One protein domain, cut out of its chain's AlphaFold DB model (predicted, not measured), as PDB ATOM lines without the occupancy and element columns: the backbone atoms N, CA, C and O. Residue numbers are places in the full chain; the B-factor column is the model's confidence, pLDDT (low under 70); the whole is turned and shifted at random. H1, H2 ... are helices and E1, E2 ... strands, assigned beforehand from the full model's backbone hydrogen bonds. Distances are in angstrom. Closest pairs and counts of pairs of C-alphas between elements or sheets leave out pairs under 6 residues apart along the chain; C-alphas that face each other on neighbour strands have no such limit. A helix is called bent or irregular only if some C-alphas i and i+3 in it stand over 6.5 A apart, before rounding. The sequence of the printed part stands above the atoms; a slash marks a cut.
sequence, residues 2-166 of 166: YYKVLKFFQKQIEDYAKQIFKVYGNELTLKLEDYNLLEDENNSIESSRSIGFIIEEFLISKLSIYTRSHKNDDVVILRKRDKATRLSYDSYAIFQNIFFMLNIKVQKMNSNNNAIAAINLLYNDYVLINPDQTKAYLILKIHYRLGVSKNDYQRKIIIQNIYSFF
ATOM      1  N   TYR A   2     172.515 154.251 177.126       86.88
ATOM      2  CA  TYR A   2     172.325 154.736 178.507       86.88
ATOM      3  C   TYR A   2     173.223 154.076 179.576       86.88
ATOM      4  O   TYR A   2     173.995 154.766 180.230       86.88
ATOM      5  N   TYR A   3     173.241 152.741 179.682       91.06
ATOM      6  CA  TYR A   3     174.092 152.028 180.654       91.06
ATOM      7  C   TYR A   3     175.598 152.344 180.533       91.06
ATOM      8  O   TYR A   3     176.294 152.438 181.542       91.06
ATOM      9  N   LYS A   4     176.114 152.548 179.309       93.69
ATOM     10  CA  LYS A   4     177.527 152.918 179.105       93.69
ATOM     11  C   LYS A   4     177.813 154.316 179.658       93.69
ATOM     12  O   LYS A   4     178.850 154.507 180.284       93.69
ATOM     13  N   VAL A   5     176.878 155.252 179.474       94.38
ATOM     14  CA  VAL A   5     176.962 156.611 180.034       94.38
ATOM     15  C   VAL A   5     176.939 156.560 181.559       94.38
ATOM     16  O   VAL A   5     177.786 157.176 182.195       94.38
ATOM     17  N   LEU A   6     176.041 155.755 182.140       95.69
ATOM     18  CA  LEU A   6     175.978 155.540 183.587       95.69
ATOM     19  C   LEU A   6     177.308 155.015 184.139       95.69
ATOM     20  O   LEU A   6     177.840 155.573 185.093       95.69
ATOM     21  N   LYS A   7     177.885 153.975 183.525       95.75
ATOM     22  CA  LYS A   7     179.166 153.403 183.967       95.75
ATOM     23  C   LYS A   7     180.347 154.350 183.793       95.75
ATOM     24  O   LYS A   7     181.221 154.377 184.657       95.75
ATOM     25  N   PHE A   8     180.368 155.131 182.717       95.19
ATOM     26  CA  PHE A   8     181.375 156.170 182.532       95.19
ATOM     27  C   PHE A   8     181.275 157.233 183.629       95.19
ATOM     28  O   PHE A   8     182.265 157.508 184.298       95.19
ATOM     29  N   PHE A   9     180.073 157.764 183.864       95.56
ATOM     30  CA  PHE A   9     179.824 158.762 184.901       95.56
ATOM     31  C   PHE A   9     180.198 158.238 186.293       95.56
ATOM     32  O   PHE A   9     180.918 158.905 187.031       95.56
ATOM     33  N   GLN A  10     179.769 157.013 186.620       96.75
ATOM     34  CA  GLN A  10     180.095 156.320 187.868       96.75
ATOM     35  C   GLN A  10     181.610 156.289 188.109       96.75
ATOM     36  O   GLN A  10     182.089 156.720 189.156       96.75
ATOM     37  N   LYS A  11     182.370 155.833 187.106       96.31
ATOM     38  CA  LYS A  11     183.830 155.755 187.184       96.31
ATOM     39  C   LYS A  11     184.471 157.136 187.332       96.31
ATOM     40  O   LYS A  11     185.331 157.301 188.187       96.31
ATOM     41  N   GLN A  12     184.034 158.122 186.549       95.12
ATOM     42  CA  GLN A  12     184.577 159.483 186.615       95.12
ATOM     43  C   GLN A  12     184.400 160.106 188.000       95.12
ATOM     44  O   GLN A  12     185.339 160.674 188.549       95.12
ATOM     45  N   ILE A  13     183.225 159.945 188.613       96.19
ATOM     46  CA  ILE A  13     182.969 160.463 189.961       96.19
ATOM     47  C   ILE A  13     183.866 159.804 191.008       96.19
ATOM     48  O   ILE A  13     184.407 160.495 191.876       96.19
ATOM     49  N   GLU A  14     184.053 158.487 190.925       97.56
ATOM     50  CA  GLU A  14     184.986 157.787 191.808       97.56
ATOM     51  C   GLU A  14     186.428 158.257 191.604       97.56
ATOM     52  O   GLU A  14     187.142 158.473 192.584       97.56
ATOM     53  N   ASP A  15     186.856 158.430 190.354       96.06
ATOM     54  CA  ASP A  15     188.212 158.848 190.011       96.06
ATOM     55  C   ASP A  15     188.488 160.282 190.487       96.06
ATOM     56  O   ASP A  15     189.520 160.522 191.116       96.06
ATOM     57  N   TYR A  16     187.543 161.215 190.318       95.94
ATOM     58  CA  TYR A  16     187.655 162.575 190.859       95.94
ATOM     59  C   TYR A  16     187.741 162.583 192.382       95.94
ATOM     60  O   TYR A  16     188.610 163.248 192.948       95.94
ATOM     61  N   ALA A  17     186.885 161.822 193.069       97.25
ATOM     62  CA  ALA A  17     186.929 161.736 194.524       97.25
ATOM     63  C   ALA A  17     188.270 161.160 195.013       97.25
ATOM     64  O   ALA A  17     188.899 161.730 195.907       97.25
ATOM     65  N   LYS A  18     188.758 160.081 194.385       97.50
ATOM     66  CA  LYS A  18     190.070 159.482 194.685       97.50
ATOM     67  C   LYS A  18     191.210 160.473 194.444       97.50
ATOM     68  O   LYS A  18     192.093 160.587 195.289       97.50
ATOM     69  N   GLN A  19     191.193 161.208 193.333       95.94
ATOM     70  CA  GLN A  19     192.197 162.232 193.027       95.94
ATOM     71  C   GLN A  19     192.193 163.355 194.068       95.94
ATOM     72  O   GLN A  19     193.259 163.713 194.568       95.94
ATOM     73  N   ILE A  20     191.012 163.850 194.451       96.56
ATOM     74  CA  ILE A  20     190.864 164.874 195.490       96.56
ATOM     75  C   ILE A  20     191.503 164.398 196.792       96.56
ATOM     76  O   ILE A  20     192.382 165.083 197.302       96.56
ATOM     77  N   PHE A  21     191.128 163.229 197.320       97.69
ATOM     78  CA  PHE A  21     191.698 162.746 198.582       97.69
ATOM     79  C   PHE A  21     193.186 162.403 198.479       97.69
ATOM     80  O   PHE A  21     193.922 162.616 199.442       97.69
ATOM     81  N   LYS A  22     193.662 161.954 197.313       96.38
ATOM     82  CA  LYS A  22     195.083 161.678 197.078       96.38
ATOM     83  C   LYS A  22     195.955 162.925 197.244       96.38
ATOM     84  O   LYS A  22     197.055 162.800 197.775       96.38
ATOM     85  N   VAL A  23     195.470 164.113 196.864       95.25
ATOM     86  CA  VAL A  23     196.178 165.392 197.105       95.25
ATOM     87  C   VAL A  23     196.425 165.629 198.601       95.25
ATOM     88  O   VAL A  23     197.421 166.241 198.968       95.25
ATOM     89  N   TYR A  24     195.566 165.087 199.465       94.94
ATOM     90  CA  TYR A  24     195.689 165.149 200.924       94.94
ATOM     91  C   TYR A  24     196.345 163.893 201.525       94.94
ATOM     92  O   TYR A  24     196.235 163.652 202.720       94.94
ATOM     93  N   GLY A  25     196.980 163.038 200.718       95.81
ATOM     94  CA  GLY A  25     197.577 161.790 201.208       95.81
ATOM     95  C   GLY A  25     196.556 160.752 201.696       95.81
ATOM     96  O   GLY A  25     196.920 159.838 202.430       95.81
ATOM     97  N   ASN A  26     195.287 160.871 201.285       97.12
ATOM     98  CA  ASN A  26     194.148 160.095 201.796       97.12
ATOM     99  C   ASN A  26     193.905 160.258 203.305       97.12
ATOM    100  O   ASN A  26     193.315 159.387 203.947       97.12
ATOM    101  N   GLU A  27     194.325 161.386 203.870       96.94
ATOM    102  CA  GLU A  27     194.131 161.722 205.273       96.94
ATOM    103  C   GLU A  27     193.677 163.177 205.423       96.94
ATOM    104  O   GLU A  27     194.074 164.053 204.662       96.94
ATOM    105  N   LEU A  28     192.810 163.447 206.396       96.06
ATOM    106  CA  LEU A  28     192.322 164.789 206.696       96.06
ATOM    107  C   LEU A  28     192.542 165.098 208.171       96.06
ATOM    108  O   LEU A  28     192.255 164.274 209.043       96.06
ATOM    109  N   THR A  29     192.990 166.318 208.445       94.31
ATOM    110  CA  THR A  29     193.064 166.852 209.804       94.31
ATOM    111  C   THR A  29     191.847 167.730 210.063       94.31
ATOM    112  O   THR A  29     191.495 168.565 209.227       94.31
ATOM    113  N   LEU A  30     191.212 167.556 211.221       92.50
ATOM    114  CA  LEU A  30     190.120 168.410 211.673       92.50
ATOM    115  C   LEU A  30     190.660 169.358 212.743       92.50
ATOM    116  O   LEU A  30     190.871 168.952 213.883       92.50
ATOM    117  N   LYS A  31     190.908 170.608 212.356       91.75
ATOM    118  CA  LYS A  31     191.439 171.633 213.256       91.75
ATOM    119  C   LYS A  31     190.417 172.727 213.528       91.75
ATOM    120  O   LYS A  31     189.652 173.089 212.633       91.75
ATOM    121  N   LEU A  32     190.453 173.260 214.742       90.12
ATOM    122  CA  LEU A  32     189.900 174.567 215.068       90.12
ATOM    123  C   LEU A  32     191.075 175.442 215.498       90.12
ATOM    124  O   LEU A  32     191.779 175.090 216.441       90.12
ATOM    125  N   GLU A  33     191.307 176.525 214.755       90.44
ATOM    126  CA  GLU A  33     192.579 177.259 214.803       90.44
ATOM    127  C   GLU A  33     193.755 176.286 214.581       90.44
ATOM    128  O   GLU A  33     193.746 175.528 213.605       90.44
ATOM    129  N   ASP A  34     194.731 176.259 215.485       88.19
ATOM    130  CA  ASP A  34     195.879 175.354 215.411       88.19
ATOM    131  C   ASP A  34     195.686 174.046 216.193       88.19
ATOM    132  O   ASP A  34     196.521 173.142 216.104       88.19
ATOM    133  N   TYR A  35     194.567 173.901 216.909       90.38
ATOM    134  CA  TYR A  35     194.290 172.731 217.734       90.38
ATOM    135  C   TYR A  35     193.648 171.600 216.924       90.38
ATOM    136  O   TYR A  35     192.640 171.792 216.236       90.38
ATOM    137  N   ASN A  36     194.216 170.394 217.012       91.88
ATOM    138  CA  ASN A  36     193.655 169.205 216.377       91.88
ATOM    139  C   ASN A  36     192.532 168.633 217.248       91.88
ATOM    140  O   ASN A  36     192.778 168.009 218.276       91.88
ATOM    141  N   LEU A  37     191.291 168.773 216.788       91.69
ATOM    142  CA  LEU A  37     190.108 168.304 217.514       91.69
ATOM    143  C   LEU A  37     190.045 166.778 217.662       91.69
ATOM    144  O   LEU A  37     189.217 166.269 218.412       91.69
ATOM    145  N   LEU A  38     190.888 166.050 216.927       92.00
ATOM    146  CA  LEU A  38     190.996 164.599 216.994       92.00
ATOM    147  C   LEU A  38     192.136 164.137 217.901       92.00
ATOM    148  O   LEU A  38     192.347 162.937 217.979       92.00
ATOM    149  N   GLU A  39     192.900 165.031 218.531       89.69
ATOM    150  CA  GLU A  39     194.059 164.653 219.348       89.69
ATOM    151  C   GLU A  39     193.660 163.788 220.555       89.69
ATOM    152  O   GLU A  39     194.257 162.734 220.768       89.69
ATOM    153  N   ASP A  40     192.595 164.167 221.268       86.12
ATOM    154  CA  ASP A  40     191.998 163.358 222.338       86.12
ATOM    155  C   ASP A  40     191.105 162.251 221.752       86.12
ATOM    156  O   ASP A  40     190.200 162.524 220.965       86.12
ATOM    157  N   GLU A  41     191.320 160.991 222.134       83.44
ATOM    158  CA  GLU A  41     190.510 159.851 221.679       83.44
ATOM    159  C   GLU A  41     189.116 159.800 222.311       83.44
ATOM    160  O   GLU A  41     188.206 159.193 221.749       83.44
ATOM    161  N   ASN A  42     188.930 160.475 223.447       82.75
ATOM    162  CA  ASN A  42     187.662 160.525 224.170       82.75
ATOM    163  C   ASN A  42     186.807 161.736 223.776       82.75
ATOM    164  O   ASN A  42     185.798 162.024 224.425       82.75
ATOM    165  N   ASN A  43     187.186 162.451 222.713       81.50
ATOM    166  CA  ASN A  43     186.414 163.591 222.252       81.50
ATOM    167  C   ASN A  43     185.000 163.163 221.808       81.50
ATOM    168  O   ASN A  43     184.781 162.118 221.186       81.50
ATOM    169  N   SER A  44     184.014 164.021 222.063       82.56
ATOM    170  CA  SER A  44     182.621 163.745 221.691       82.56
ATOM    171  C   SER A  44     182.389 163.734 220.173       82.56
ATOM    172  O   SER A  44     181.409 163.155 219.701       82.56
ATOM    173  N   ILE A  45     183.279 164.347 219.386       82.06
ATOM    174  CA  ILE A  45     183.146 164.476 217.928       82.06
ATOM    175  C   ILE A  45     183.294 163.106 217.253       82.06
ATOM    176  O   ILE A  45     182.554 162.806 216.315       82.06
ATOM    177  N   GLU A  46     184.169 162.241 217.762       77.44
ATOM    178  CA  GLU A  46     184.419 160.890 217.255       77.44
ATOM    179  C   GLU A  46     183.190 159.969 217.369       77.44
ATOM    180  O   GLU A  46     182.966 159.109 216.507       77.44
ATOM    181  N   SER A  47     182.380 160.161 218.409       69.06
ATOM    182  CA  SER A  47     181.116 159.440 218.605       69.06
ATOM    183  C   SER A  47     179.963 159.979 217.748       69.06
ATOM    184  O   SER A  47     178.919 159.335 217.610       69.06
ATOM    185  N   SER A  48     180.137 161.161 217.155       71.00
ATOM    186  CA  SER A  48     179.077 161.865 216.443       71.00
ATOM    187  C   SER A  48     179.044 161.517 214.952       71.00
ATOM    188  O   SER A  48     180.054 161.202 214.321       71.00
ATOM    189  N   ARG A  49     177.869 161.671 214.330       79.88
ATOM    190  CA  ARG A  49     177.738 161.624 212.861       79.88
ATOM    191  C   ARG A  49     178.385 162.835 212.168       79.88
ATOM    192  O   ARG A  49     178.490 162.846 210.944       79.88
ATOM    193  N   SER A  50     178.838 163.832 212.931       86.38
ATOM    194  CA  SER A  50     179.342 165.115 212.434       86.38
ATOM    195  C   SER A  50     180.594 164.979 211.574       86.38
ATOM    196  O   SER A  50     180.711 165.690 210.584       86.38
ATOM    197  N   ILE A  51     181.493 164.032 211.872       91.00
ATOM    198  CA  ILE A  51     182.675 163.788 211.026       91.00
ATOM    199  C   ILE A  51     182.255 163.367 209.614       91.00
ATOM    200  O   ILE A  51     182.823 163.847 208.636       91.00
ATOM    201  N   GLY A  52     181.229 162.515 209.501       90.81
ATOM    202  CA  GLY A  52     180.676 162.115 208.209       90.81
ATOM    203  C   GLY A  52     180.181 163.324 207.417       90.81
ATOM    204  O   GLY A  52     180.628 163.530 206.293       90.81
ATOM    205  N   PHE A  53     179.371 164.177 208.047       89.12
ATOM    206  CA  PHE A  53     178.872 165.410 207.429       89.12
ATOM    207  C   PHE A  53     179.990 166.370 207.004       89.12
ATOM    208  O   PHE A  53     179.916 166.956 205.928       89.12
ATOM    209  N   ILE A  54     181.048 166.519 207.808       92.88
ATOM    210  CA  ILE A  54     182.198 167.365 207.457       92.88
ATOM    211  C   ILE A  54     182.901 166.828 206.204       92.88
ATOM    212  O   ILE A  54     183.251 167.605 205.319       92.88
ATOM    213  N   ILE A  55     183.092 165.510 206.107       95.06
ATOM    214  CA  ILE A  55     183.716 164.877 204.936       95.06
ATOM    215  C   ILE A  55     182.816 165.014 203.699       95.06
ATOM    216  O   ILE A  55     183.329 165.296 202.614       95.06
ATOM    217  N   GLU A  56     181.496 164.855 203.850       93.62
ATOM    218  CA  GLU A  56     180.513 165.084 202.780       93.62
ATOM    219  C   GLU A  56     180.637 166.521 202.252       93.62
ATOM    220  O   GLU A  56     180.921 166.728 201.071       93.62
ATOM    221  N   GLU A  57     180.543 167.517 203.134       92.44
ATOM    222  CA  GLU A  57     180.642 168.942 202.795       92.44
ATOM    223  C   GLU A  57     181.981 169.331 202.161       92.44
ATOM    224  O   GLU A  57     182.031 170.091 201.179       92.44
ATOM    225  N   PHE A  58     183.073 168.779 202.690       95.44
ATOM    226  CA  PHE A  58     184.404 168.935 202.125       95.44
ATOM    227  C   PHE A  58     184.451 168.412 200.687       95.44
ATOM    228  O   PHE A  58     184.867 169.142 199.779       95.44
ATOM    229  N   LEU A  59     183.998 167.176 200.454       96.31
ATOM    230  CA  LEU A  59     184.081 166.565 199.134       96.31
ATOM    231  C   LEU A  59     183.158 167.252 198.125       96.31
ATOM    232  O   LEU A  59     183.600 167.512 197.008       96.31
ATOM    233  N   ILE A  60     181.924 167.603 198.501       94.50
ATOM    234  CA  ILE A  60     180.986 168.348 197.639       94.50
ATOM    235  C   ILE A  60     181.648 169.632 197.128       94.50
ATOM    236  O   ILE A  60     181.613 169.947 195.934       94.50
ATOM    237  N   SER A  61     182.283 170.370 198.039       93.75
ATOM    238  CA  SER A  61     182.961 171.624 197.718       93.75
ATOM    239  C   SER A  61     184.153 171.393 196.791       93.75
ATOM    240  O   SER A  61     184.310 172.101 195.795       93.75
ATOM    241  N   LYS A  62     184.972 170.374 197.077       95.06
ATOM    242  CA  LYS A  62     186.151 170.046 196.271       95.06
ATOM    243  C   LYS A  62     185.792 169.532 194.886       95.06
ATOM    244  O   LYS A  62     186.402 170.002 193.935       95.06
ATOM    245  N   LEU A  63     184.789 168.664 194.752       94.44
ATOM    246  CA  LEU A  63     184.300 168.190 193.456       94.44
ATOM    247  C   LEU A  63     183.871 169.365 192.582       94.44
ATOM    248  O   LEU A  63     184.344 169.485 191.457       94.44
ATOM    249  N   SER A  64     183.057 170.281 193.115       93.00
ATOM    250  CA  SER A  64     182.569 171.400 192.306       93.00
ATOM    251  C   SER A  64     183.680 172.356 191.865       93.00
ATOM    252  O   SER A  64     183.638 172.863 190.745       93.00
ATOM    253  N   ILE A  65     184.692 172.590 192.707       92.12
ATOM    254  CA  ILE A  65     185.870 173.389 192.336       92.12
ATOM    255  C   ILE A  65     186.711 172.643 191.298       92.12
ATOM    256  O   ILE A  65     187.050 173.208 190.261       92.12
ATOM    257  N   TYR A  66     187.016 171.374 191.565       91.50
ATOM    258  CA  TYR A  66     187.880 170.542 190.739       91.50
ATOM    259  C   TYR A  66     187.345 170.425 189.312       91.50
ATOM    260  O   TYR A  66     188.038 170.778 188.362       91.50
ATOM    261  N   THR A  67     186.082 170.032 189.144       91.38
ATOM    262  CA  THR A  67     185.519 169.776 187.811       91.38
ATOM    263  C   THR A  67     185.225 171.048 187.019       91.38
ATOM    264  O   THR A  67     185.186 171.023 185.796       91.38
ATOM    265  N   ARG A  68     185.042 172.201 187.681       87.19
ATOM    266  CA  ARG A  68     184.874 173.488 186.976       87.19
ATOM    267  C   ARG A  68     186.145 173.957 186.278       87.19
ATOM    268  O   ARG A  68     186.040 174.741 185.337       87.19
ATOM    269  N   SER A  69     187.308 173.512 186.743       76.06
ATOM    270  CA  SER A  69     188.608 173.872 186.177       76.06
ATOM    271  C   SER A  69     189.025 172.973 185.004       76.06
ATOM    272  O   SER A  69     189.955 173.327 184.288       76.06
ATOM    273  N   HIS A  70     188.321 171.861 184.764       69.88
ATOM    274  CA  HIS A  70     188.631 170.856 183.735       69.88
ATOM    275  C   HIS A  70     187.518 170.805 182.666       69.88
ATOM    276  O   HIS A  70     186.847 169.801 182.506       69.88
ATOM    277  N   LYS A  71     187.228 171.917 181.974       64.19
ATOM    278  CA  LYS A  71     185.974 172.078 181.196       64.19
ATOM    279  C   LYS A  71     185.878 171.340 179.850       64.19
ATOM    280  O   LYS A  71     184.807 171.376 179.249       64.19
ATOM    281  N   ASN A  72     186.944 170.722 179.349       57.88
ATOM    282  CA  ASN A  72     186.924 170.123 178.012       57.88
ATOM    283  C   ASN A  72     186.485 168.650 178.106       57.88
ATOM    284  O   ASN A  72     187.237 167.827 178.608       57.88
ATOM    285  N   ASP A  73     185.261 168.356 177.652       59.56
ATOM    286  CA  ASP A  73     184.612 167.028 177.558       59.56
ATOM    287  C   ASP A  73     184.404 166.224 178.861       59.56
ATOM    288  O   ASP A  73     183.893 165.099 178.830       59.56
ATOM    289  N   ASP A  74     184.701 166.820 180.013       74.56
ATOM    290  CA  ASP A  74     184.616 166.172 181.321       74.56
ATOM    291  C   ASP A  74     183.292 166.424 182.065       74.56
ATOM    292  O   ASP A  74     182.528 167.361 181.813       74.56
ATOM    293  N   VAL A  75     183.012 165.548 183.033       89.56
ATOM    294  CA  VAL A  75     181.823 165.629 183.884       89.56
ATOM    295  C   VAL A  75     181.948 166.819 184.840       89.56
ATOM    296  O   VAL A  75     182.765 166.813 185.760       89.56
ATOM    297  N   VAL A  76     181.086 167.826 184.680       92.62
ATOM    298  CA  VAL A  76     181.054 168.999 185.568       92.62
ATOM    299  C   VAL A  76     180.071 168.792 186.717       92.62
ATOM    300  O   VAL A  76     178.860 168.710 186.509       92.62
ATOM    301  N   ILE A  77     180.589 168.786 187.948       93.50
ATOM    302  CA  ILE A  77     179.796 168.671 189.172       93.50
ATOM    303  C   ILE A  77     179.430 170.044 189.719       93.50
ATOM    304  O   ILE A  77     180.261 170.921 189.983       93.50
ATOM    305  N   LEU A  78     178.133 170.234 189.914       91.19
ATOM    306  CA  LEU A  78     177.555 171.459 190.419       91.19
ATOM    307  C   LEU A  78     177.022 171.226 191.829       91.19
ATOM    308  O   LEU A  78     176.183 170.360 192.078       91.19
ATOM    309  N   ARG A  79     177.499 172.053 192.763       86.31
ATOM    310  CA  ARG A  79     176.882 172.185 194.081       86.31
ATOM    311  C   ARG A  79     175.528 172.878 193.931       86.31
ATOM    312  O   ARG A  79     175.436 173.920 193.272       86.31
ATOM    313  N   LYS A  80     174.481 172.330 194.549       74.69
ATOM    314  CA  LYS A  80     173.172 172.993 194.583       74.69
ATOM    315  C   LYS A  80     173.174 174.094 195.652       74.69
ATOM    316  O   LYS A  80     173.854 173.978 196.667       74.69
ATOM    317  N   ARG A  81     172.483 175.206 195.374       65.25
ATOM    318  CA  ARG A  81     172.491 176.416 196.223       65.25
ATOM    319  C   ARG A  81     171.420 176.413 197.325       65.25
ATOM    320  O   ARG A  81     171.432 177.309 198.160       65.25
ATOM    321  N   ASP A  82     170.524 175.427 197.338       63.38
ATOM    322  CA  ASP A  82     169.502 175.275 198.381       63.38
ATOM    323  C   ASP A  82     170.053 174.615 199.652       63.38
ATOM    324  O   ASP A  82     171.065 173.915 199.619       63.38
ATOM    325  N   LYS A  83     169.363 174.809 200.788       59.34
ATOM    326  CA  LYS A  83     169.690 174.122 202.050       59.34
ATOM    327  C   LYS A  83     169.652 172.598 201.839       59.34
ATOM    328  O   LYS A  83     168.616 172.070 201.438       59.34
ATOM    329  N   ALA A  84     170.748 171.911 202.178       56.22
ATOM    330  CA  ALA A  84     170.967 170.472 201.963       56.22
ATOM    331  C   ALA A  84     169.851 169.555 202.509       56.22
ATOM    332  O   ALA A  84     169.657 168.449 202.023       56.22
ATOM    333  N   THR A  85     169.059 170.016 203.482       61.62
ATOM    334  CA  THR A  85     167.991 169.225 204.116       61.62
ATOM    335  C   THR A  85     166.702 169.099 203.303       61.62
ATOM    336  O   THR A  85     165.797 168.380 203.720       61.62
ATOM    337  N   ARG A  86     166.569 169.804 202.171       75.12
ATOM    338  CA  ARG A  86     165.330 169.825 201.370       75.12
ATOM    339  C   ARG A  86     165.338 168.890 200.166       75.12
ATOM    340  O   ARG A  86     164.341 168.838 199.456       75.12
ATOM    341  N   LEU A  87     166.444 168.197 199.922       83.94
ATOM    342  CA  LEU A  87     166.656 167.398 198.723       83.94
ATOM    343  C   LEU A  87     167.214 166.031 199.086       83.94
ATOM    344  O   LEU A  87     167.792 165.824 200.150       83.94
ATOM    345  N   SER A  88     167.048 165.098 198.166       89.81
ATOM    346  CA  SER A  88     167.583 163.748 198.256       89.81
ATOM    347  C   SER A  88     169.051 163.647 197.851       89.81
ATOM    348  O   SER A  88     169.652 162.611 198.093       89.81
ATOM    349  N   TYR A  89     169.645 164.673 197.244       91.75
ATOM    350  CA  TYR A  89     171.003 164.634 196.701       91.75
ATOM    351  C   TYR A  89     171.799 165.889 197.067       91.75
ATOM    352  O   TYR A  89     171.237 166.966 197.267       91.75
ATOM    353  N   ASP A  90     173.122 165.754 197.105       91.19
ATOM    354  CA  ASP A  90     174.037 166.783 197.612       91.19
ATOM    355  C   ASP A  90     174.635 167.638 196.483       91.19
ATOM    356  O   ASP A  90     174.941 168.824 196.638       91.19
ATOM    357  N   SER A  91     174.788 167.038 195.302       93.38
ATOM    358  CA  SER A  91     175.312 167.684 194.096       93.38
ATOM    359  C   SER A  91     174.713 167.059 192.840       93.38
ATOM    360  O   SER A  91     174.036 166.036 192.908       93.38
ATOM    361  N   TYR A  92     174.899 167.690 191.685       94.88
ATOM    362  CA  TYR A  92     174.342 167.179 190.435       94.88
ATOM    363  C   TYR A  92     175.229 167.478 189.232       94.88
ATOM    364  O   TYR A  92     176.124 168.325 189.293       94.88
ATOM    365  N   ALA A  93     174.937 166.800 188.128       94.69
ATOM    366  CA  ALA A  93     175.536 167.049 186.827       94.69
ATOM    367  C   ALA A  93     174.498 166.886 185.718       94.69
ATOM    368  O   ALA A  93     173.552 166.111 185.845       94.69
ATOM    369  N   ILE A  94     174.712 167.579 184.605       93.38
ATOM    370  CA  ILE A  94     174.027 167.292 183.346       93.38
ATOM    371  C   ILE A  94     175.098 166.801 182.384       93.38
ATOM    372  O   ILE A  94     176.007 167.552 182.042       93.38
ATOM    373  N   PHE A  95     175.014 165.537 181.981       92.81
ATOM    374  CA  PHE A  95     175.993 164.918 181.092       92.81
ATOM    375  C   PHE A  95     175.274 164.045 180.069       92.81
ATOM    376  O   PHE A  95     174.453 163.209 180.438       92.81
ATOM    377  N   GLN A  96     175.552 164.272 178.781       92.00
ATOM    378  CA  GLN A  96     174.886 163.585 177.663       92.00
ATOM    379  C   GLN A  96     173.347 163.559 177.801       92.00
ATOM    380  O   GLN A  96     172.714 162.520 177.634       92.00
ATOM    381  N   ASN A  97     172.753 164.712 178.135       91.94
ATOM    382  CA  ASN A  97     171.310 164.917 178.349       91.94
ATOM    383  C   ASN A  97     170.673 164.101 179.494       91.94
ATOM    384  O   ASN A  97     169.449 164.027 179.582       91.94
ATOM    385  N   ILE A  98     171.474 163.536 180.400       95.12
ATOM    386  CA  ILE A  98     170.997 162.877 181.620       95.12
ATOM    387  C   ILE A  98     171.267 163.792 182.815       95.12
ATOM    388  O   ILE A  98     172.379 164.300 182.984       95.12
ATOM    389  N   PHE A  99     170.253 163.982 183.657       95.50
ATOM    390  CA  PHE A  99     170.386 164.660 184.941       95.50
ATOM    391  C   PHE A  99     170.835 163.669 186.018       95.50
ATOM    392  O   PHE A  99     170.053 162.848 186.498       95.50
ATOM    393  N   PHE A 100     172.106 163.741 186.391       96.31
ATOM    394  CA  PHE A 100     172.675 162.919 187.447       96.31
ATOM    395  C   PHE A 100     172.512 163.607 188.798       96.31
ATOM    396  O   PHE A 100     173.064 164.684 189.024       96.31
ATOM    397  N   MET A 101     171.784 162.963 189.701       95.75
ATOM    398  CA  MET A 101     171.683 163.325 191.111       95.75
ATOM    399  C   MET A 101     172.757 162.560 191.874       95.75
ATOM    400  O   MET A 101     172.755 161.334 191.861       95.75
ATOM    401  N   LEU A 102     173.681 163.269 192.518       95.31
ATOM    402  CA  LEU A 102     174.777 162.673 193.272       95.31
ATOM    403  C   LEU A 102     174.533 162.840 194.771       95.31
ATOM    404  O   LEU A 102     174.517 163.958 195.293       95.31
ATOM    405  N   ASN A 103     174.383 161.712 195.454       94.38
ATOM    406  CA  ASN A 103     174.253 161.636 196.897       94.38
ATOM    407  C   ASN A 103     175.528 161.054 197.513       94.38
ATOM    408  O   ASN A 103     175.917 159.928 197.216       94.38
ATOM    409  N   ILE A 104     176.208 161.832 198.345       93.94
ATOM    410  CA  ILE A 104     177.474 161.452 198.964       93.94
ATOM    411  C   ILE A 104     177.173 160.948 200.370       93.94
ATOM    412  O   ILE A 104     176.455 161.590 201.132       93.94
ATOM    413  N   LYS A 105     177.705 159.770 200.704       92.94
ATOM    414  CA  LYS A 105     177.514 159.142 202.011       92.94
ATOM    415  C   LYS A 105     178.821 158.704 202.615       92.94
ATOM    416  O   LYS A 105     179.562 157.915 202.029       92.94
ATOM    417  N   VAL A 106     179.070 159.175 203.828       92.81
ATOM    418  CA  VAL A 106     180.288 158.848 204.560       92.81
ATOM    419  C   VAL A 106     179.977 157.923 205.734       92.81
ATOM    420  O   VAL A 106     179.061 158.153 206.524       92.81
ATOM    421  N   GLN A 107     180.763 156.856 205.866       91.81
ATOM    422  CA  GLN A 107     180.591 155.838 206.897       91.81
ATOM    423  C   GLN A 107     181.912 155.574 207.622       91.81
ATOM    424  O   GLN A 107     182.937 155.291 206.997       91.81
ATOM    425  N   LYS A 108     181.884 155.626 208.960       91.69
ATOM    426  CA  LYS A 108     183.003 155.156 209.785       91.69
ATOM    427  C   LYS A 108     183.110 153.638 209.631       91.69
ATOM    428  O   LYS A 108     182.095 152.941 209.717       91.69
ATOM    429  N   MET A 109     184.314 153.118 209.424       89.12
ATOM    430  CA  MET A 109     184.576 151.679 209.422       89.12
ATOM    431  C   MET A 109     183.991 151.038 210.684       89.12
ATOM    432  O   MET A 109     184.064 151.617 211.768       89.12
ATOM    433  N   ASN A 110     183.395 149.856 210.527       82.88
ATOM    434  CA  ASN A 110     182.716 149.103 211.588       82.88
ATOM    435  C   ASN A 110     181.473 149.786 212.194       82.88
ATOM    436  O   ASN A 110     180.952 149.315 213.201       82.88
ATOM    437  N   SER A 111     180.960 150.863 211.590       80.25
ATOM    438  CA  SER A 111     179.622 151.390 211.894       80.25
ATOM    439  C   SER A 111     178.626 150.953 210.823       80.25
ATOM    440  O   SER A 111     179.003 150.832 209.662       80.25
ATOM    441  N   ASN A 112     177.359 150.747 211.184       68.50
ATOM    442  CA  ASN A 112     176.301 150.405 210.233       68.50
ATOM    443  C   ASN A 112     175.483 151.660 209.912       68.50
ATOM    444  O   ASN A 112     174.530 151.981 210.619       68.50
ATOM    445  N   ASN A 113     175.858 152.378 208.850       65.00
ATOM    446  CA  ASN A 113     175.048 153.470 208.313       65.00
ATOM    447  C   ASN A 113     174.655 153.180 206.858       65.00
ATOM    448  O   ASN A 113     175.450 153.339 205.931       65.00
ATOM    449  N   ASN A 114     173.405 152.752 206.678       68.38
ATOM    450  CA  ASN A 114     172.807 152.461 205.372       68.38
ATOM    451  C   ASN A 114     171.822 153.549 204.925       68.38
ATOM    452  O   ASN A 114     171.088 153.349 203.962       68.38
ATOM    453  N   ALA A 115     171.767 154.684 205.627       70.81
ATOM    454  CA  ALA A 115     170.895 155.780 205.237       70.81
ATOM    455  C   ALA A 115     171.388 156.400 203.921       70.81
ATOM    456  O   ALA A 115     172.552 156.777 203.807       70.81
ATOM    457  N   ILE A 116     170.487 156.507 202.946       71.12
ATOM    458  CA  ILE A 116     170.733 157.110 201.630       71.12
ATOM    459  C   ILE A 116     170.055 158.486 201.617       71.12
ATOM    460  O   ILE A 116     170.681 159.510 201.876       71.12
ATOM    461  N   ALA A 117     168.734 158.510 201.489       73.50
ATOM    462  CA  ALA A 117     167.923 159.710 201.619       73.50
ATOM    463  C   ALA A 117     166.559 159.349 202.214       73.50
ATOM    464  O   ALA A 117     166.166 158.180 202.233       73.50
ATOM    465  N   ALA A 118     165.819 160.352 202.689       78.12
ATOM    466  CA  ALA A 118     164.416 160.148 203.022       78.12
ATOM    467  C   ALA A 118     163.644 159.795 201.741       78.12
ATOM    468  O   ALA A 118     163.703 160.542 200.761       78.12
ATOM    469  N   ILE A 119     162.904 158.681 201.753       82.62
ATOM    470  CA  ILE A 119     162.227 158.145 200.558       82.62
ATOM    471  C   ILE A 119     161.287 159.165 199.904       82.62
ATOM    472  O   ILE A 119     161.237 159.263 198.683       82.62
ATOM    473  N   ASN A 120     160.627 159.994 200.715       85.69
ATOM    474  CA  ASN A 120     159.731 161.047 200.242       85.69
ATOM    475  C   ASN A 120     160.484 162.119 199.439       85.69
ATOM    476  O   ASN A 120     159.990 162.576 198.414       85.69
ATOM    477  N   LEU A 121     161.689 162.502 199.878       89.31
ATOM    478  CA  LEU A 121     162.520 163.464 199.148       89.31
ATOM    479  C   LEU A 121     163.020 162.860 197.835       89.31
ATOM    480  O   LEU A 121     162.970 163.527 196.806       89.31
ATOM    481  N   LEU A 122     163.445 161.592 197.859       90.81
ATOM    482  CA  LEU A 122     163.894 160.893 196.655       90.81
ATOM    483  C   LEU A 122     162.768 160.783 195.626       90.81
ATOM    484  O   LEU A 122     162.977 161.084 194.457       90.81
ATOM    485  N   TYR A 123     161.569 160.399 196.061       90.69
ATOM    486  CA  TYR A 123     160.401 160.325 195.190       90.69
ATOM    487  C   TYR A 123     160.062 161.690 194.580       90.69
ATOM    488  O   TYR A 123     159.875 161.795 193.369       90.69
ATOM    489  N   ASN A 124     160.050 162.748 195.393       91.38
ATOM    490  CA  ASN A 124     159.771 164.099 194.911       91.38
ATOM    491  C   ASN A 124     160.793 164.551 193.858       91.38
ATOM    492  O   ASN A 124     160.404 164.982 192.774       91.38
ATOM    493  N   ASP A 125     162.087 164.412 194.149       91.25
ATOM    494  CA  ASP A 125     163.150 164.863 193.250       91.25
ATOM    495  C   ASP A 125     163.244 164.016 191.975       91.25
ATOM    496  O   ASP A 125     163.421 164.550 190.879       91.25
ATOM    497  N   TYR A 126     163.142 162.693 192.109       92.50
ATOM    498  CA  TYR A 126     163.361 161.761 191.008       92.50
ATOM    499  C   TYR A 126     162.130 161.609 190.112       92.50
ATOM    500  O   TYR A 126     162.257 161.620 188.886       92.50
ATOM    501  N   VAL A 127     160.940 161.502 190.708       93.06
ATOM    502  CA  VAL A 127     159.700 161.174 189.991       93.06
ATOM    503  C   VAL A 127     158.887 162.423 189.664       93.06
ATOM    504  O   VAL A 127     158.509 162.605 188.509       93.06
ATOM    505  N   LEU A 128     158.621 163.292 190.647       92.94
ATOM    506  CA  LEU A 128     157.645 164.380 190.477       92.94
ATOM    507  C   LEU A 128     158.211 165.617 189.765       92.94
ATOM    508  O   LEU A 128     157.520 166.231 188.955       92.94
ATOM    509  N   ILE A 129     159.450 166.009 190.062       90.62
ATOM    510  CA  ILE A 129     160.065 167.204 189.465       90.62
ATOM    511  C   ILE A 129     160.537 166.885 188.046       90.62
ATOM    512  O   ILE A 129     161.372 166.007 187.881       90.62
ATOM    513  N   ASN A 130     160.084 167.625 187.028       90.44
ATOM    514  CA  ASN A 130     160.471 167.441 185.615       90.44
ATOM    515  C   ASN A 130     160.346 165.974 185.146       90.44
ATOM    516  O   ASN A 130     161.365 165.340 184.854       90.44
ATOM    517  N   PRO A 131     159.133 165.394 185.116       92.00
ATOM    518  CA  PRO A 131     158.932 163.963 184.863       92.00
ATOM    519  C   PRO A 131     159.497 163.496 183.512       92.00
ATOM    520  O   PRO A 131     160.016 162.387 183.427       92.00
ATOM    521  N   ASP A 132     159.503 164.364 182.499       94.00
ATOM    522  CA  ASP A 132     160.004 164.041 181.156       94.00
ATOM    523  C   ASP A 132     161.541 164.057 181.046       94.00
ATOM    524  O   ASP A 132     162.116 163.644 180.037       94.00
ATOM    525  N   GLN A 133     162.246 164.537 182.078       94.94
ATOM    526  CA  GLN A 133     163.704 164.581 182.092       94.94
ATOM    527  C   GLN A 133     164.287 163.206 182.432       94.94
ATOM    528  O   GLN A 133     163.995 162.632 183.483       94.94
ATOM    529  N   THR A 134     165.206 162.717 181.595       95.50
ATOM    530  CA  THR A 134     165.986 161.517 181.917       95.50
ATOM    531  C   THR A 134     166.905 161.799 183.103       95.50
ATOM    532  O   THR A 134     167.760 162.687 183.042       95.50
ATOM    533  N   LYS A 135     166.747 161.024 184.177       95.69
ATOM    534  CA  LYS A 135     167.519 161.160 185.416       95.69
ATOM    535  C   LYS A 135     168.281 159.884 185.729       95.69
ATOM    536  O   LYS A 135     167.946 158.813 185.228       95.69
ATOM    537  N   ALA A 136     169.300 160.011 186.563       96.62
ATOM    538  CA  ALA A 136     169.960 158.897 187.220       96.62
ATOM    539  C   ALA A 136     170.359 159.336 188.627       96.62
ATOM    540  O   ALA A 136     170.843 160.452 188.812       96.62
ATOM    541  N   TYR A 137     170.147 158.474 189.613       95.81
ATOM    542  CA  TYR A 137     170.506 158.753 190.997       95.81
ATOM    543  C   TYR A 137     171.715 157.899 191.362       95.81
ATOM    544  O   TYR A 137     171.650 156.681 191.264       95.81
ATOM    545  N   LEU A 138     172.833 158.533 191.705       96.44
ATOM    546  CA  LEU A 138     174.087 157.868 192.039       96.44
ATOM    547  C   LEU A 138     174.430 158.137 193.500       96.44
ATOM    548  O   LEU A 138     174.475 159.287 193.938       96.44
ATOM    549  N   ILE A 139     174.759 157.076 194.224       96.06
ATOM    550  CA  ILE A 139     175.280 157.149 195.582       96.06
ATOM    551  C   ILE A 139     176.789 156.958 195.524       96.06
ATOM    552  O   ILE A 139     177.263 155.923 195.059       96.06
ATOM    553  N   LEU A 140     177.549 157.935 196.015       96.81
ATOM    554  CA  LEU A 140     178.991 157.831 196.227       96.81
ATOM    555  C   LEU A 140     179.258 157.589 197.710       96.81
ATOM    556  O   LEU A 140     178.990 158.446 198.550       96.81
ATOM    557  N   LYS A 141     179.810 156.423 198.030       95.19
ATOM    558  CA  LYS A 141     180.060 155.973 199.392       95.19
ATOM    559  C   LYS A 141     181.544 156.025 199.734       95.19
ATOM    560  O   LYS A 141     182.391 155.524 198.996       95.19
ATOM    561  N   ILE A 142     181.850 156.631 200.877       96.00
ATOM    562  CA  ILE A 142     183.214 156.856 201.364       96.00
ATOM    563  C   ILE A 142     183.342 156.233 202.744       96.00
ATOM    564  O   ILE A 142     182.580 156.546 203.659       96.00
ATOM    565  N   HIS A 143     184.321 155.354 202.905       95.38
ATOM    566  CA  HIS A 143     184.651 154.779 204.198       95.38
ATOM    567  C   HIS A 143     185.863 155.478 204.793       95.38
ATOM    568  O   HIS A 143     186.874 155.675 204.114       95.38
ATOM    569  N   TYR A 144     185.775 155.799 206.078       95.25
ATOM    570  CA  TYR A 144     186.877 156.386 206.829       95.25
ATOM    571  C   TYR A 144     187.084 155.671 208.159       95.25
ATOM    572  O   TYR A 144     186.191 155.007 208.683       95.25
ATOM    573  N   ARG A 145     188.264 155.843 208.739       93.94
ATOM    574  CA  ARG A 145     188.531 155.523 210.143       93.94
ATOM    575  C   ARG A 145     189.298 156.667 210.780       93.94
ATOM    576  O   ARG A 145     189.932 157.444 210.075       93.94
ATOM    577  N   LEU A 146     189.267 156.743 212.099       93.38
ATOM    578  CA  LEU A 146     190.178 157.605 212.839       93.38
ATOM    579  C   LEU A 146     191.440 156.811 213.168       93.38
ATOM    580  O   LEU A 146     191.395 155.588 213.331       93.38
ATOM    581  N   GLY A 147     192.583 157.482 213.171       93.06
ATOM    582  CA  GLY A 147     193.845 156.854 213.533       93.06
ATOM    583  C   GLY A 147     195.036 157.775 213.353       93.06
ATOM    584  O   GLY A 147     194.914 158.880 212.834       93.06
ATOM    585  N   VAL A 148     196.195 157.293 213.783       94.94
ATOM    586  CA  VAL A 148     197.455 158.031 213.712       94.94
ATOM    587  C   VAL A 148     198.015 157.989 212.287       94.94
ATOM    588  O   VAL A 148     198.116 156.917 211.680       94.94
ATOM    589  N   SER A 149     198.356 159.161 211.750       93.62
ATOM    590  CA  SER A 149     199.051 159.298 210.472       93.62
ATOM    591  C   SER A 149     200.460 158.731 210.563       93.62
ATOM    592  O   SER A 149     201.167 158.929 211.547       93.62
ATOM    593  N   LYS A 150     200.906 158.071 209.494       90.69
ATOM    594  CA  LYS A 150     202.297 157.613 209.379       90.69
ATOM    595  C   LYS A 150     203.268 158.737 209.003       90.69
ATOM    596  O   LYS A 150     204.470 158.535 209.104       90.69
ATOM    597  N   ASN A 151     202.754 159.877 208.539       89.19
ATOM    598  CA  ASN A 151     203.571 160.966 208.009       89.19
ATOM    599  C   ASN A 151     204.000 161.942 209.109       89.19
ATOM    600  O   ASN A 151     205.145 162.380 209.121       89.19
ATOM    601  N   ASP A 152     203.088 162.281 210.021       92.38
ATOM    602  CA  ASP A 152     203.311 163.296 211.062       92.38
ATOM    603  C   ASP A 152     202.911 162.845 212.474       92.38
ATOM    604  O   ASP A 152     202.966 163.642 213.408       92.38
ATOM    605  N   TYR A 153     202.530 161.574 212.646       91.75
ATOM    606  CA  TYR A 153     202.134 160.979 213.928       91.75
ATOM    607  C   TYR A 153     200.948 161.668 214.623       91.75
ATOM    608  O   TYR A 153     200.687 161.413 215.797       91.75
ATOM    609  N   GLN A 154     200.174 162.486 213.903       93.94
ATOM    610  CA  GLN A 154     198.955 163.100 214.430       93.94
ATOM    611  C   GLN A 154     197.735 162.211 214.181       93.94
ATOM    612  O   GLN A 154     197.661 161.496 213.176       93.94
ATOM    613  N   ARG A 155     196.728 162.278 215.062       93.44
ATOM    614  CA  ARG A 155     195.421 161.652 214.798       93.44
ATOM    615  C   ARG A 155     194.710 162.381 213.658       93.44
ATOM    616  O   ARG A 155     194.600 163.607 213.657       93.44
ATOM    617  N   LYS A 156     194.223 161.611 212.685       95.38
ATOM    618  CA  LYS A 156     193.562 162.084 211.465       95.38
ATOM    619  C   LYS A 156     192.357 161.221 211.108       95.38
ATOM    620  O   LYS A 156     192.209 160.081 211.552       95.38
ATOM    621  N   ILE A 157     191.517 161.765 210.237       95.81
ATOM    622  CA  ILE A 157     190.535 161.012 209.460       95.81
ATOM    623  C   ILE A 157     191.286 160.358 208.306       95.81
ATOM    624  O   ILE A 157     191.812 161.048 207.442       95.81
ATOM    625  N   ILE A 158     191.320 159.034 208.265       96.81
ATOM    626  CA  ILE A 158     192.001 158.268 207.224       96.81
ATOM    627  C   ILE A 158     190.945 157.700 206.282       96.81
ATOM    628  O   ILE A 158     190.112 156.882 206.686       96.81
ATOM    629  N   ILE A 159     190.995 158.112 205.018       97.38
ATOM    630  CA  ILE A 159     190.106 157.635 203.959       97.38
ATOM    631  C   ILE A 159     190.561 156.239 203.531       97.38
ATOM    632  O   ILE A 159     191.743 156.002 203.292       97.38
ATOM    633  N   GLN A 160     189.630 155.288 203.498       95.06
ATOM    634  CA  GLN A 160     189.928 153.868 203.274       95.06
ATOM    635  C   GLN A 160     189.413 153.371 201.926       95.06
ATOM    636  O   GLN A 160     190.138 152.695 201.203       95.06
ATOM    637  N   ASN A 161     188.158 153.679 201.594       94.88
ATOM    638  CA  ASN A 161     187.525 153.187 200.376       94.88
ATOM    639  C   ASN A 161     186.549 154.218 199.810       94.88
ATOM    640  O   ASN A 161     185.896 154.934 200.569       94.88
ATOM    641  N   ILE A 162     186.446 154.260 198.484       96.75
ATOM    642  CA  ILE A 162     185.540 155.125 197.732       96.75
ATOM    643  C   ILE A 162     184.966 154.292 196.595       96.75
ATOM    644  O   ILE A 162     185.711 153.818 195.735       96.75
ATOM    645  N   TYR A 163     183.652 154.128 196.601       96.31
ATOM    646  CA  TYR A 163     182.916 153.380 195.590       96.31
ATOM    647  C   TYR A 163     181.534 153.987 195.416       96.31
ATOM    648  O   TYR A 163     181.056 154.724 196.273       96.31
ATOM    649  N   SER A 164     180.873 153.669 194.316       96.44
ATOM    650  CA  SER A 164     179.550 154.201 194.026       96.44
ATOM    651  C   SER A 164     178.619 153.148 193.448       96.44
ATOM    652  O   SER A 164     179.063 152.083 193.019       96.44
ATOM    653  N   PHE A 165     177.319 153.424 193.461       95.06
ATOM    654  CA  PHE A 165     176.286 152.583 192.857       95.06
ATOM    655  C   PHE A 165     175.041 153.416 192.528       95.06
ATOM    656  O   PHE A 165     174.815 154.458 193.144       95.06
ATOM    657  N   PHE A 166     174.289 152.971 191.520       91.44
ATOM    658  CA  PHE A 166     172.979 153.524 191.158       91.44
ATOM    659  C   PHE A 166     171.875 152.823 191.948       91.44
ATOM    660  O   PHE A 166     172.062 151.614 192.227       91.44
TER     661      PHE A 166
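AT A GLANCE: This is residues 2 to 166 of the 166 residues of an uncharacterized protein of Mycoplasma hyopneumoniae (strain 232) (UniProt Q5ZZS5). A strongly twisted sheet of four strands, curled like part of a barrel, wraps round the long helix H1, and H2 packs on the same face, crossing H1 at a large angle. The short helix H3 lies off to one side, grazing the sheet, and two long links, residues 24 to 49 and 69 to 90, tie onto E4 and E1 by short pairings. The printed part has 165 residues with three named helices and four named strands, in the order H1 H2 E1 E2 H3 E3 E4; the sheet's order is E1 E2 E3 E4, mixed. The class is mixed, helices and strands, and the whole is compact, with a radius of gyration of the C-alphas of 16.8 A and spans of 52 by 36 by 27 A.

IN THESE COORDINATES: In the sheet, E1 is residues 91 to 95, E2 residues 98 to 108, 31.6 A long, E3 residues 135 to 148, 41.3 A, and E4 residues 155 to 165, 30.5 A. C-alpha 165 is at (176.286, 152.583, 192.857). H1, residues 2 to 23, is 32.1 A long and begins with C-alpha 2 at (172.325, 154.736, 178.507). H2, residues 50 to 68, is 27.4 A long, with C-alpha 50 at (179.342, 165.115, 212.434). H3 is residues 119 to 128, 12.7 A; it is neither bent nor irregular, but only just: C-alphas 125 and 128 are 6.2 A apart.

HOW THE PARTS SIT: Inner strands E2 and E3 are parallel at 22 degrees, with N 103 and O 138 at 2.9 A; with H3 between them they form a strand-helix-strand unit, two parallel neighbours joined through a helix, with a right-handed crossover. Edge strand E1 forms an antiparallel hairpin with E2, N 93 and O 100 being 3.0 A apart. Edge strand E4 forms one with E3, N 141 and O 163 being 2.7 A apart. H1 and H2 are on one face of the sheet, making two layers, helices over a sheet. The closest C-alphas of H1 and E4 are those of Glu 14 and Tyr 163, 6.2 A; of H2 and E2, those of Gly 52 and Val 106, 4.9 A. H1 touches H2 with residues 16 to 20 alone, Tyr 16 and Leu 63 having the closest C-alphas at 7.0 A; their lines are only just about perpendicular, at 72 degrees. H3 only grazes the sheet with residues 122 to 127 and is apart from H1 and H2. In H1, H2 and H3 every O i to N i+4 pair is within hydrogen-bond range.

THE WHOLE: The two C-alphas farthest apart, those of Asp 132 and Tyr 153, are 53.5 A apart. The printed part has no cut, and the links H1 to H2 and H2 to E1 are long. Mean pLDDT of the printed part is 89.3; residues 47, 70 to 73, 81 to 85 and 112 to 114 are under 70.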